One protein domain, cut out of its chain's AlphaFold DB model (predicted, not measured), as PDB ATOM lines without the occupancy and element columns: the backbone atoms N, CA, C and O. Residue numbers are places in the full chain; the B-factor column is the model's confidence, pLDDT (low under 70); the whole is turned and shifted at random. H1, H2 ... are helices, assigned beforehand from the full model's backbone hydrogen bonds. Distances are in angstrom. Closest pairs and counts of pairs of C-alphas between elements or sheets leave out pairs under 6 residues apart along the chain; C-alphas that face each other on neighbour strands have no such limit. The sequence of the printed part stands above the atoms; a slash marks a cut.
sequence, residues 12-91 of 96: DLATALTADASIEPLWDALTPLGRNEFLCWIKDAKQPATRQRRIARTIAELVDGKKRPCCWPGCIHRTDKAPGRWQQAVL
ATOM      1  N   ASP A  12     -11.200 -26.995   9.297       97.25
ATOM      2  CA  ASP A  12     -10.975 -27.233  10.726       97.25
ATOM      3  C   ASP A  12     -10.115 -26.150  11.390       97.25
ATOM      4  O   ASP A  12     -10.396 -25.721  12.512       97.25
ATOM      5  N   LEU A  13      -9.096 -25.656  10.685       97.81
ATOM      6  CA  LEU A  13      -8.350 -24.483  11.126       97.81
ATOM      7  C   LEU A  13      -9.214 -23.226  11.035       97.81
ATOM      8  O   LEU A  13      -9.128 -22.379  11.921       97.81
ATOM      9  N   ALA A  14     -10.039 -23.097   9.993       97.69
ATOM     10  CA  ALA A  14     -10.908 -21.941   9.841       97.69
ATOM     11  C   ALA A  14     -11.874 -21.818  11.024       97.69
ATOM     12  O   ALA A  14     -11.912 -20.771  11.663       97.69
ATOM     13  N   THR A  15     -12.550 -22.914  11.381       97.81
ATOM     14  CA  THR A  15     -13.418 -22.995  12.560       97.81
ATOM     15  C   THR A  15     -12.678 -22.607  13.839       97.81
ATOM     16  O   THR A  15     -13.199 -21.812  14.619       97.81
ATOM     17  N   ALA A  16     -11.460 -23.119  14.052       97.19
ATOM     18  CA  ALA A  16     -10.676 -22.807  15.247       97.19
ATOM     19  C   ALA A  16     -10.259 -21.326  15.324       97.19
ATOM     20  O   ALA A  16     -10.290 -20.737  16.400       97.19
ATOM     21  N   LEU A  17      -9.893 -20.717  14.193       97.12
ATOM     22  CA  LEU A  17      -9.508 -19.304  14.117       97.12
ATOM     23  C   LEU A  17     -10.695 -18.355  14.325       97.12
ATOM     24  O   LEU A  17     -10.508 -17.279  14.881       97.12
ATOM     25  N   THR A  18     -11.898 -18.746  13.898       96.50
ATOM     26  CA  THR A  18     -13.122 -17.948  14.089       96.50
ATOM     27  C   THR A  18     -13.809 -18.183  15.434       96.50
ATOM     28  O   THR A  18     -14.755 -17.474  15.760       96.50
ATOM     29  N   ALA A  19     -13.381 -19.188  16.209       95.94
ATOM     30  CA  ALA A  19     -13.985 -19.499  17.506       95.94
ATOM     31  C   ALA A  19     -13.751 -18.391  18.550       95.94
ATOM     32  O   ALA A  19     -14.553 -18.229  19.465       95.94
ATOM     33  N   ASP A  20     -12.670 -17.624  18.393       93.31
ATOM     34  CA  ASP A  20     -12.350 -16.449  19.196       93.31
ATOM     35  C   ASP A  20     -12.054 -15.272  18.257       93.31
ATOM     36  O   ASP A  20     -11.103 -15.295  17.470       93.31
ATOM     37  N   ALA A  21     -12.874 -14.224  18.358       93.69
ATOM     38  CA  ALA A  21     -12.792 -13.040  17.507       93.69
ATOM     39  C   ALA A  21     -11.459 -12.276  17.634       93.69
ATOM     40  O   ALA A  21     -11.124 -11.480  16.757       93.69
ATOM     41  N   SER A  22     -10.681 -12.508  18.696       95.38
ATOM     42  CA  SER A  22      -9.352 -11.916  18.869       95.38
ATOM     43  C   SER A  22      -8.270 -12.591  18.017       95.38
ATOM     44  O   SER A  22      -7.232 -11.980  17.763       95.38
ATOM     45  N   ILE A  23      -8.505 -13.815  17.531       97.44
ATOM     46  CA  ILE A  23      -7.485 -14.626  16.853       97.44
ATOM     47  C   ILE A  23      -7.458 -14.394  15.342       97.44
ATOM     48  O   ILE A  23      -6.373 -14.298  14.761       97.44
ATOM     49  N   GLU A  24      -8.619 -14.270  14.692       96.31
ATOM     50  CA  GLU A  24      -8.694 -14.024  13.243       96.31
ATOM     51  C   GLU A  24      -7.857 -12.800  12.803       96.31
ATOM     52  O   GLU A  24      -7.066 -12.937  11.861       96.31
ATOM     53  N   PRO A  25      -7.891 -11.642  13.498       97.38
ATOM     54  CA  PRO A  25      -7.026 -10.511  13.165       97.38
ATOM     55  C   PRO A  25      -5.528 -10.832  13.259       97.38
ATOM     56  O   PRO A  25      -4.744 -10.356  12.432       97.38
ATOM     57  N   LEU A  26      -5.107 -11.658  14.228       98.06
ATOM     58  CA  LEU A  26      -3.705 -12.064  14.383       98.06
ATOM     59  C   LEU A  26      -3.245 -12.923  13.202       98.06
ATOM     60  O   LEU A  26      -2.135 -12.734  12.694       98.06
ATOM     61  N   TRP A  27      -4.105 -13.834  12.743       98.12
ATOM     62  CA  TRP A  27      -3.867 -14.653  11.555       98.12
ATOM     63  C   TRP A  27      -3.775 -13.807  10.281       98.12
ATOM     64  O   TRP A  27      -2.848 -13.946   9.472       98.12
ATOM     65  N   ASP A  28      -4.716 -12.887  10.110       97.06
ATOM     66  CA  ASP A  28      -4.789 -12.030   8.934       97.06
ATOM     67  C   ASP A  28      -3.654 -10.995   8.874       97.06
ATOM     68  O   ASP A  28      -3.285 -10.568   7.773       97.06
ATOM     69  N   ALA A  29      -3.062 -10.647  10.022       97.62
ATOM     70  CA  ALA A  29      -1.876  -9.798  10.138       97.62
ATOM     71  C   ALA A  29      -0.556 -10.518   9.799       97.62
ATOM     72  O   ALA A  29       0.470  -9.864   9.603       97.62
ATOM     73  N   LEU A  30      -0.539 -11.855   9.725       98.00
ATOM     74  CA  LEU A  30       0.636 -12.577   9.242       98.00
ATOM     75  C   LEU A  30       0.936 -12.221   7.778       98.00
ATOM     76  O   LEU A  30       0.059 -11.859   6.991       98.00
ATOM     77  N   THR A  31       2.191 -12.386   7.367       97.19
ATOM     78  CA  THR A  31       2.518 -12.352   5.937       97.19
ATOM     79  C   THR A  31       1.920 -13.583   5.240       97.19
ATOM     80  O   THR A  31       1.707 -14.613   5.892       97.19
ATOM     81  N   PRO A  32       1.688 -13.542   3.912       97.00
ATOM     82  CA  PRO A  32       1.283 -14.734   3.160       97.00
ATOM     83  C   PRO A  32       2.224 -15.920   3.396       97.00
ATOM     84  O   PRO A  32       1.780 -17.059   3.507       97.00
ATOM     85  N   LEU A  33       3.524 -15.647   3.548       95.75
ATOM     86  CA  LEU A  33       4.508 -16.671   3.860       95.75
ATOM     87  C   LEU A  33       4.337 -17.226   5.282       95.75
ATOM     88  O   LEU A  33       4.330 -18.438   5.449       95.75
ATOM     89  N   GLY A  34       4.139 -16.375   6.294       96.75
ATOM     90  CA  GLY A  34       3.904 -16.819   7.674       96.75
ATOM     91  C   GLY A  34       2.686 -17.738   7.796       96.75
ATOM     92  O   GLY A  34       2.782 -18.813   8.386       96.75
ATOM     93  N   ARG A  35       1.573 -17.379   7.139       97.94
ATOM     94  CA  ARG A  35       0.400 -18.265   7.030       97.94
ATOM     95  C   ARG A  35       0.751 -19.579   6.347       97.94
ATOM     96  O   ARG A  35       0.393 -20.642   6.844       97.94
ATOM     97  N   ASN A  36       1.489 -19.522   5.237       97.38
ATOM     98  CA  ASN A  36       1.896 -20.715   4.501       97.38
ATOM     99  C   ASN A  36       2.698 -21.703   5.362       97.38
ATOM    100  O   ASN A  36       2.505 -22.909   5.233       97.38
ATOM    101  N   GLU A  37       3.571 -21.206   6.243       97.12
ATOM    102  CA  GLU A  37       4.356 -22.058   7.140       97.12
ATOM    103  C   GLU A  37       3.467 -22.815   8.138       97.12
ATOM    104  O   GLU A  37       3.595 -24.035   8.257       97.12
ATOM    105  N   PHE A  38       2.516 -22.136   8.794       97.81
ATOM    106  CA  PHE A  38       1.538 -22.797   9.670       97.81
ATOM    107  C   PHE A  38       0.673 -23.804   8.912       97.81
ATOM    108  O   PHE A  38       0.487 -24.930   9.369       97.81
ATOM    109  N   LEU A  39       0.187 -23.430   7.727       97.69
ATOM    110  CA  LEU A  39      -0.664 -24.290   6.910       97.69
ATOM    111  C   LEU A  39       0.066 -25.552   6.441       97.69
ATOM    112  O   LEU A  39      -0.480 -26.649   6.557       97.69
ATOM    113  N   CYS A  40       1.308 -25.423   5.963       96.25
ATOM    114  CA  CYS A  40       2.120 -26.575   5.572       96.25
ATOM    115  C   CYS A  40       2.365 -27.499   6.765       96.25
ATOM    116  O   CYS A  40       2.216 -28.713   6.649       96.25
ATOM    117  N   TRP A  41       2.706 -26.921   7.919       96.31
ATOM    118  CA  TRP A  41       2.956 -27.673   9.140       96.31
ATOM    119  C   TRP A  41       1.701 -28.398   9.637       96.31
ATOM    120  O   TRP A  41       1.772 -29.563  10.007       96.31
ATOM    121  N   ILE A  42       0.523 -27.781   9.602       96.75
ATOM    122  CA  ILE A  42      -0.729 -28.462   9.967       96.75
ATOM    123  C   ILE A  42      -1.068 -29.564   8.950       96.75
ATOM    124  O   ILE A  42      -1.455 -30.664   9.347       96.75
ATOM    125  N   LYS A  43      -0.895 -29.306   7.646       94.94
ATOM    126  CA  LYS A  43      -1.175 -30.274   6.571       94.94
ATOM    127  C   LYS A  43      -0.255 -31.498   6.614       94.94
ATOM    128  O   LYS A  43      -0.708 -32.598   6.322       94.94
ATOM    129  N   ASP A  44       0.999 -31.321   7.016       93.19
ATOM    130  CA  ASP A  44       1.983 -32.399   7.165       93.19
ATOM    131  C   ASP A  44       1.599 -33.431   8.251       93.19
ATOM    132  O   ASP A  44       2.031 -34.585   8.219       93.19
ATOM    133  N   ALA A  45       0.734 -33.065   9.205       94.56
ATOM    134  CA  ALA A  45       0.264 -33.996  10.223       94.56
ATOM    135  C   ALA A  45      -0.717 -35.032   9.646       94.56
ATOM    136  O   ALA A  45      -1.919 -34.793   9.567       94.56
ATOM    137  N   LYS A  46      -0.202 -36.227   9.327       91.56
ATOM    138  CA  LYS A  46      -0.996 -37.364   8.821       91.56
ATOM    139  C   LYS A  46      -1.955 -37.965   9.857       91.56
ATOM    140  O   LYS A  46      -2.970 -38.541   9.491       91.56
ATOM    141  N   GLN A  47      -1.624 -37.860  11.145       96.56
ATOM    142  CA  GLN A  47      -2.432 -38.415  12.235       96.56
ATOM    143  C   GLN A  47      -3.424 -37.369  12.771       96.56
ATOM    144  O   GLN A  47      -2.963 -36.296  13.187       96.56
ATOM    145  N   PRO A  48      -4.737 -37.670  12.871       96.69
ATOM    146  CA  PRO A  48      -5.753 -36.709  13.316       96.69
ATOM    147  C   PRO A  48      -5.436 -36.057  14.666       96.69
ATOM    148  O   PRO A  48      -5.504 -34.838  14.799       96.69
ATOM    149  N   ALA A  49      -4.980 -36.840  15.648       97.56
ATOM    150  CA  ALA A  49      -4.605 -36.325  16.968       97.56
ATOM    151  C   ALA A  49      -3.447 -35.309  16.904       97.56
ATOM    152  O   ALA A  49      -3.439 -34.302  17.613       97.56
ATOM    153  N   THR A  50      -2.464 -35.540  16.025       97.00
ATOM    154  CA  THR A  50      -1.350 -34.598  15.833       97.00
ATOM    155  C   THR A  50      -1.816 -33.337  15.120       97.00
ATOM    156  O   THR A  50      -1.384 -32.247  15.491       97.00
ATOM    157  N   ARG A  51      -2.715 -33.465  14.141       97.75
ATOM    158  CA  ARG A  51      -3.308 -32.325  13.440       97.75
ATOM    159  C   ARG A  51      -4.057 -31.406  14.405       97.75
ATOM    160  O   ARG A  51      -3.752 -30.219  14.450       97.75
ATOM    161  N   GLN A  52      -4.931 -31.965  15.242       98.12
ATOM    162  CA  GLN A  52      -5.667 -31.204  16.258       98.12
ATOM    163  C   GLN A  52      -4.725 -30.497  17.241       98.12
ATOM    164  O   GLN A  52      -4.866 -29.303  17.494       98.12
ATOM    165  N   ARG A  53      -3.673 -31.185  17.711       97.81
ATOM    166  CA  ARG A  53      -2.640 -30.564  18.554       97.81
ATOM    167  C   ARG A  53      -1.919 -29.404  17.852       97.81
ATOM    168  O   ARG A  53      -1.646 -28.392  18.491       97.81
ATOM    169  N   ARG A  54      -1.590 -29.530  16.559       97.88
ATOM    170  CA  ARG A  54      -0.952 -28.451  15.773       97.88
ATOM    171  C   ARG A  54      -1.896 -27.263  15.552       97.88
ATOM    172  O   ARG A  54      -1.424 -26.129  15.587       97.88
ATOM    173  N   ILE A  55      -3.200 -27.497  15.385       97.94
ATOM    174  CA  ILE A  55      -4.207 -26.426  15.303       97.94
ATOM    175  C   ILE A  55      -4.269 -25.667  16.630       97.94
ATOM    176  O   ILE A  55      -4.028 -24.464  16.641       97.94
ATOM    177  N   ALA A  56      -4.462 -26.367  17.751       97.88
ATOM    178  CA  ALA A  56      -4.498 -25.738  19.075       97.88
ATOM    179  C   ALA A  56      -3.213 -24.946  19.376       97.88
ATOM    180  O   ALA A  56      -3.259 -23.814  19.854       97.88
ATOM    181  N   ARG A  57      -2.050 -25.508  19.023       97.69
ATOM    182  CA  ARG A  57      -0.768 -24.819  19.184       97.69
ATOM    183  C   ARG A  57      -0.630 -23.600  18.271       97.69
ATOM    184  O   ARG A  57      -0.032 -22.624  18.695       97.69
ATOM    185  N   THR A  58      -1.180 -23.628  17.058       97.62
ATOM    186  CA  THR A  58      -1.213 -22.446  16.180       97.62
ATOM    187  C   THR A  58      -1.954 -21.295  16.851       97.62
ATOM    188  O   THR A  58      -1.433 -20.187  16.860       97.62
ATOM    189  N   ILE A  59      -3.105 -21.554  17.482       97.88
ATOM    190  CA  ILE A  59      -3.845 -20.524  18.230       97.88
ATOM    191  C   ILE A  59      -2.978 -19.933  19.350       97.88
ATOM    192  O   ILE A  59      -2.798 -18.720  19.405       97.88
ATOM    193  N   ALA A  60      -2.368 -20.783  20.181       97.69
ATOM    194  CA  ALA A  60      -1.488 -20.331  21.262       97.69
ATOM    195  C   ALA A  60      -0.286 -19.517  20.742       97.69
ATOM    196  O   ALA A  60       0.039 -18.460  21.271       97.69
ATOM    197  N   GLU A  61       0.347 -19.967  19.659       97.56
ATOM    198  CA  GLU A  61       1.484 -19.270  19.064       97.56
ATOM    199  C   GLU A  61       1.102 -17.917  18.445       97.56
ATOM    200  O   GLU A  61       1.909 -16.987  18.487       97.56
ATOM    201  N   LEU A  62      -0.107 -17.779  17.891       97.62
ATOM    202  CA  LEU A  62      -0.616 -16.491  17.412       97.62
ATOM    203  C   LEU A  62      -0.789 -15.502  18.565       97.62
ATOM    204  O   LEU A  62      -0.351 -14.357  18.436       97.62
ATOM    205  N   VAL A  63      -1.371 -15.952  19.683       97.38
ATOM    206  CA  VAL A  63      -1.519 -15.150  20.911       97.38
ATOM    207  C   VAL A  63      -0.151 -14.719  21.446       97.38
ATOM    208  O   VAL A  63       0.045 -13.549  21.764       97.38
ATOM    209  N   ASP A  64       0.838 -15.614  21.413       97.19
ATOM    210  CA  ASP A  64       2.236 -15.325  21.767       97.19
ATOM    211  C   ASP A  64       2.975 -14.445  20.730       97.19
ATOM    212  O   ASP A  64       4.190 -14.223  20.822       97.19
ATOM    213  N   GLY A  65       2.282 -13.978  19.687       97.00
ATOM    214  CA  GLY A  65       2.823 -13.109  18.647       97.00
ATOM    215  C   GLY A  65       3.781 -13.798  17.674       97.00
ATOM    216  O   GLY A  65       4.448 -13.120  16.879       97.00
ATOM    217  N   LYS A  66       3.874 -15.133  17.690       97.44
ATOM    218  CA  LYS A  66       4.721 -15.882  16.757       97.44
ATOM    219  C   LYS A  66       4.184 -15.741  15.338       97.44
ATOM    220  O   LYS A  66       2.986 -15.703  15.078       97.44
ATOM    221  N   LYS A  67       5.115 -15.673  14.387       96.50
ATOM    222  CA  LYS A  67       4.809 -15.492  12.959       96.50
ATOM    223  C   LYS A  67       5.024 -16.757  12.125       96.50
ATOM    224  O   LYS A  67       4.791 -16.736  10.920       96.50
ATOM    225  N   ARG A  68       5.504 -17.832  12.759       95.44
ATOM    226  CA  ARG A  68       5.768 -19.146  12.162       95.44
ATOM    227  C   ARG A  68       5.748 -20.233  13.247       95.44
ATOM    228  O   ARG A  68       6.113 -19.910  14.381       95.44
ATOM    229  N   PRO A  69       5.459 -21.494  12.885       95.75
ATOM    230  CA  PRO A  69       5.524 -22.619  13.809       95.75
ATOM    231  C   PRO A  69       6.933 -22.839  14.372       95.75
ATOM    232  O   PRO A  69       7.924 -22.824  13.635       95.75
ATOM    233  N   CYS A  70       7.042 -23.071  15.683       85.25
ATOM    234  CA  CYS A  70       8.314 -23.482  16.295       85.25
ATOM    235  C   CYS A  70       8.737 -24.893  15.832       85.25
ATOM    236  O   CYS A  70       7.894 -25.772  15.620       85.25
ATOM    237  N   CYS A  71      10.050 -25.121  15.711       82.69
ATOM    238  CA  CYS A  71      10.643 -26.401  15.287       82.69
ATOM    239  C   CYS A  71      10.139 -26.909  13.919       82.69
ATOM    240  O   CYS A  71      10.048 -28.114  13.694       82.69
ATOM    241  N   TRP A  72       9.818 -25.989  13.006       90.25
ATOM    242  CA  TRP A  72       9.464 -26.287  11.622       90.25
ATOM    243  C   TRP A  72      10.570 -25.788  10.678       90.25
ATOM    244  O   TRP A  72      10.887 -24.595  10.704       90.25
ATOM    245  N   PRO A  73      11.178 -26.658   9.849       88.69
ATOM    246  CA  PRO A  73      12.286 -26.276   8.969       88.69
ATOM    247  C   PRO A  73      11.854 -25.389   7.791       88.69
ATOM    248  O   PRO A  73      12.702 -24.794   7.122       88.69
ATOM    249  N   GLY A  74      10.549 -25.280   7.548       91.00
ATOM    250  CA  GLY A  74       9.970 -24.494   6.470       91.00
ATOM    251  C   GLY A  74       9.197 -25.354   5.475       91.00
ATOM    252  O   GLY A  74       9.460 -26.546   5.307       91.00
ATOM    253  N   CYS A  75       8.237 -24.734   4.801       92.31
ATOM    254  CA  CYS A  75       7.429 -25.357   3.771       92.31
ATOM    255  C   CYS A  75       8.321 -25.821   2.611       92.31
ATOM    256  O   CYS A  75       9.035 -25.026   1.994       92.31
ATOM    257  N   ILE A  76       8.261 -27.120   2.311       90.25
ATOM    258  CA  ILE A  76       8.997 -27.733   1.198       90.25
ATOM    259  C   ILE A  76       8.364 -27.426  -0.165       90.25
ATOM    260  O   ILE A  76       9.046 -27.511  -1.174       90.25
ATOM    261  N   HIS A  77       7.096 -27.004  -0.199       90.81
ATOM    262  CA  HIS A  77       6.348 -26.702  -1.427       90.81
ATOM    263  C   HIS A  77       6.542 -25.263  -1.933       90.81
ATOM    264  O   HIS A  77       5.848 -24.826  -2.848       90.81
ATOM    265  N   ARG A  78       7.435 -24.492  -1.305       87.44
ATOM    266  CA  ARG A  78       7.726 -23.107  -1.682       87.44
ATOM    267  C   ARG A  78       8.351 -23.036  -3.075       87.44
ATOM    268  O   ARG A  78       9.335 -23.716  -3.337       87.44
ATOM    269  N   THR A  79       7.813 -22.166  -3.926       84.25
ATOM    270  CA  THR A  79       8.303 -21.930  -5.296       84.25
ATOM    271  C   THR A  79       9.132 -20.653  -5.431       84.25
ATOM    272  O   THR A  79       9.707 -20.405  -6.485       84.25
ATOM    273  N   ASP A  80       9.237 -19.846  -4.370       84.25
ATOM    274  CA  ASP A  80       9.985 -18.582  -4.367       84.25
ATOM    275  C   ASP A  80      11.511 -18.768  -4.299       84.25
ATOM    276  O   ASP A  80      12.266 -17.827  -4.536       84.25
ATOM    277  N   LYS A  81      11.977 -19.979  -3.978       83.88
ATOM    278  CA  LYS A  81      13.396 -20.338  -3.949       83.88
ATOM    279  C   LYS A  81      13.603 -21.785  -4.372       83.88
ATOM    280  O   LYS A  81      12.734 -22.627  -4.161       83.88
ATOM    281  N   ALA A  82      14.793 -22.085  -4.892       84.94
ATOM    282  CA  ALA A  82      15.180 -23.463  -5.157       84.94
ATOM    283  C   ALA A  82      15.189 -24.281  -3.843       84.94
ATOM    284  O   ALA A  82      15.708 -23.798  -2.828       84.94
ATOM    285  N   PRO A  83      14.633 -25.506  -3.836       84.75
ATOM    286  CA  PRO A  83      14.658 -26.366  -2.661       84.75
ATOM    287  C   PRO A  83      16.099 -26.760  -2.322       84.75
ATOM    288  O   PRO A  83      16.901 -27.053  -3.208       84.75
ATOM    289  N   GLY A  84      16.437 -26.781  -1.031       84.06
ATOM    290  CA  GLY A  84      17.740 -27.249  -0.555       84.06
ATOM    291  C   GLY A  84      17.926 -28.760  -0.737       84.06
ATOM    292  O   GLY A  84      16.962 -29.487  -0.965       84.06
ATOM    293  N   ARG A  85      19.159 -29.261  -0.570       86.56
ATOM    294  CA  ARG A  85      19.506 -30.684  -0.794       86.56
ATOM    295  C   ARG A  85      18.588 -31.673  -0.065       86.56
ATOM    296  O   ARG A  85      18.129 -32.635  -0.663       86.56
ATOM    297  N   TRP A  86      18.297 -31.431   1.214       85.12
ATOM    298  CA  TRP A  86      17.402 -32.310   1.977       85.12
ATOM    299  C   TRP A  86      15.947 -32.198   1.505       85.12
ATOM    300  O   TRP A  86      15.242 -33.197   1.488       85.12
ATOM    301  N   GLN A  87      15.509 -30.999   1.094       85.06
ATOM    302  CA  GLN A  87      14.156 -30.771   0.584       85.06
ATOM    303  C   GLN A  87      13.963 -31.539  -0.718       85.06
ATOM    304  O   GLN A  87      12.979 -32.246  -0.859       85.06
ATOM    305  N   GLN A  88      14.942 -31.483  -1.622       82.69
ATOM    306  CA  GLN A  88      14.945 -32.263  -2.862       82.69
ATOM    307  C   GLN A  88      14.811 -33.771  -2.605       82.69
ATOM    308  O   GLN A  88      14.120 -34.448  -3.352       82.69
ATOM    309  N   ALA A  89      15.411 -34.292  -1.529       81.38
ATOM    310  CA  ALA A  89      15.313 -35.708  -1.173       81.38
ATOM    311  C   ALA A  89      13.943 -36.120  -0.598       81.38
ATOM    312  O   ALA A  89      13.603 -37.300  -0.635       81.38
ATOM    313  N   VAL A  90      13.168 -35.177  -0.048       75.44
ATOM    314  CA  VAL A  90      11.841 -35.442   0.550       75.44
ATOM    315  C   VAL A  90      10.674 -34.912  -0.278       75.44
ATOM    316  O   VAL A  90       9.528 -35.245   0.020       75.44
ATOM    317  N   LEU A  91      10.948 -34.120  -1.319       66.31
ATOM    318  CA  LEU A  91      10.032 -33.812  -2.417       66.31
ATOM    319  C   LEU A  91       9.823 -35.086  -3.246       66.31
ATOM    320  O   LEU A  91      10.163 -35.161  -4.419       66.31
TER     321      LEU A  91
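AT A GLANCE: This is residues 12 to 91 of the 96 residues of an uncharacterized protein of Sphingomonas sp. Leaf67 (UniProt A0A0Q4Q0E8). The longest helix, H4, makes a hairpin with H3, short H1 and H2 pack on H4, and a long link runs out to small H5, which touches no helix. The printed part has 80 residues with five named helices, H1 to H5 in chain order, and no named strand: all helix. It is compact, radius of gyration of the C-alphas 13.2 A, spanning 40 by 27 by 18 A.

HOW THE PARTS SIT: Start at the hub, H4, residues 48 to 63. H3, residues 32 to 44, forms a helical hairpin with it; their closest C-alphas, Ile 42 and Arg 51, are 5.8 A apart. H1, residues 12 to 18, touches residues 55 to 59 of H4 alone, closest C-alphas Leu 13 and Ile 55, 6.2 A. H2, residues 23 to 28, touches residues 59 to 63 of H4 alone, closest C-alphas Leu 26 and Leu 62, 6.2 A. H5, residues 85 to 90, is apart from H4. In these five helices every O i to N i+4 pair is within hydrogen-bond range.

IN THESE COORDINATES: Find C-alpha 48 at (-5.753, -36.709, 13.316); H4 runs 23.2 A to C-alpha 63. H5 ends at C-alpha 90, (11.841, -35.442, 0.550).

THE WHOLE: The printed part has no cut. H4 to H5 is a long link. Residue 91 is under pLDDT 70.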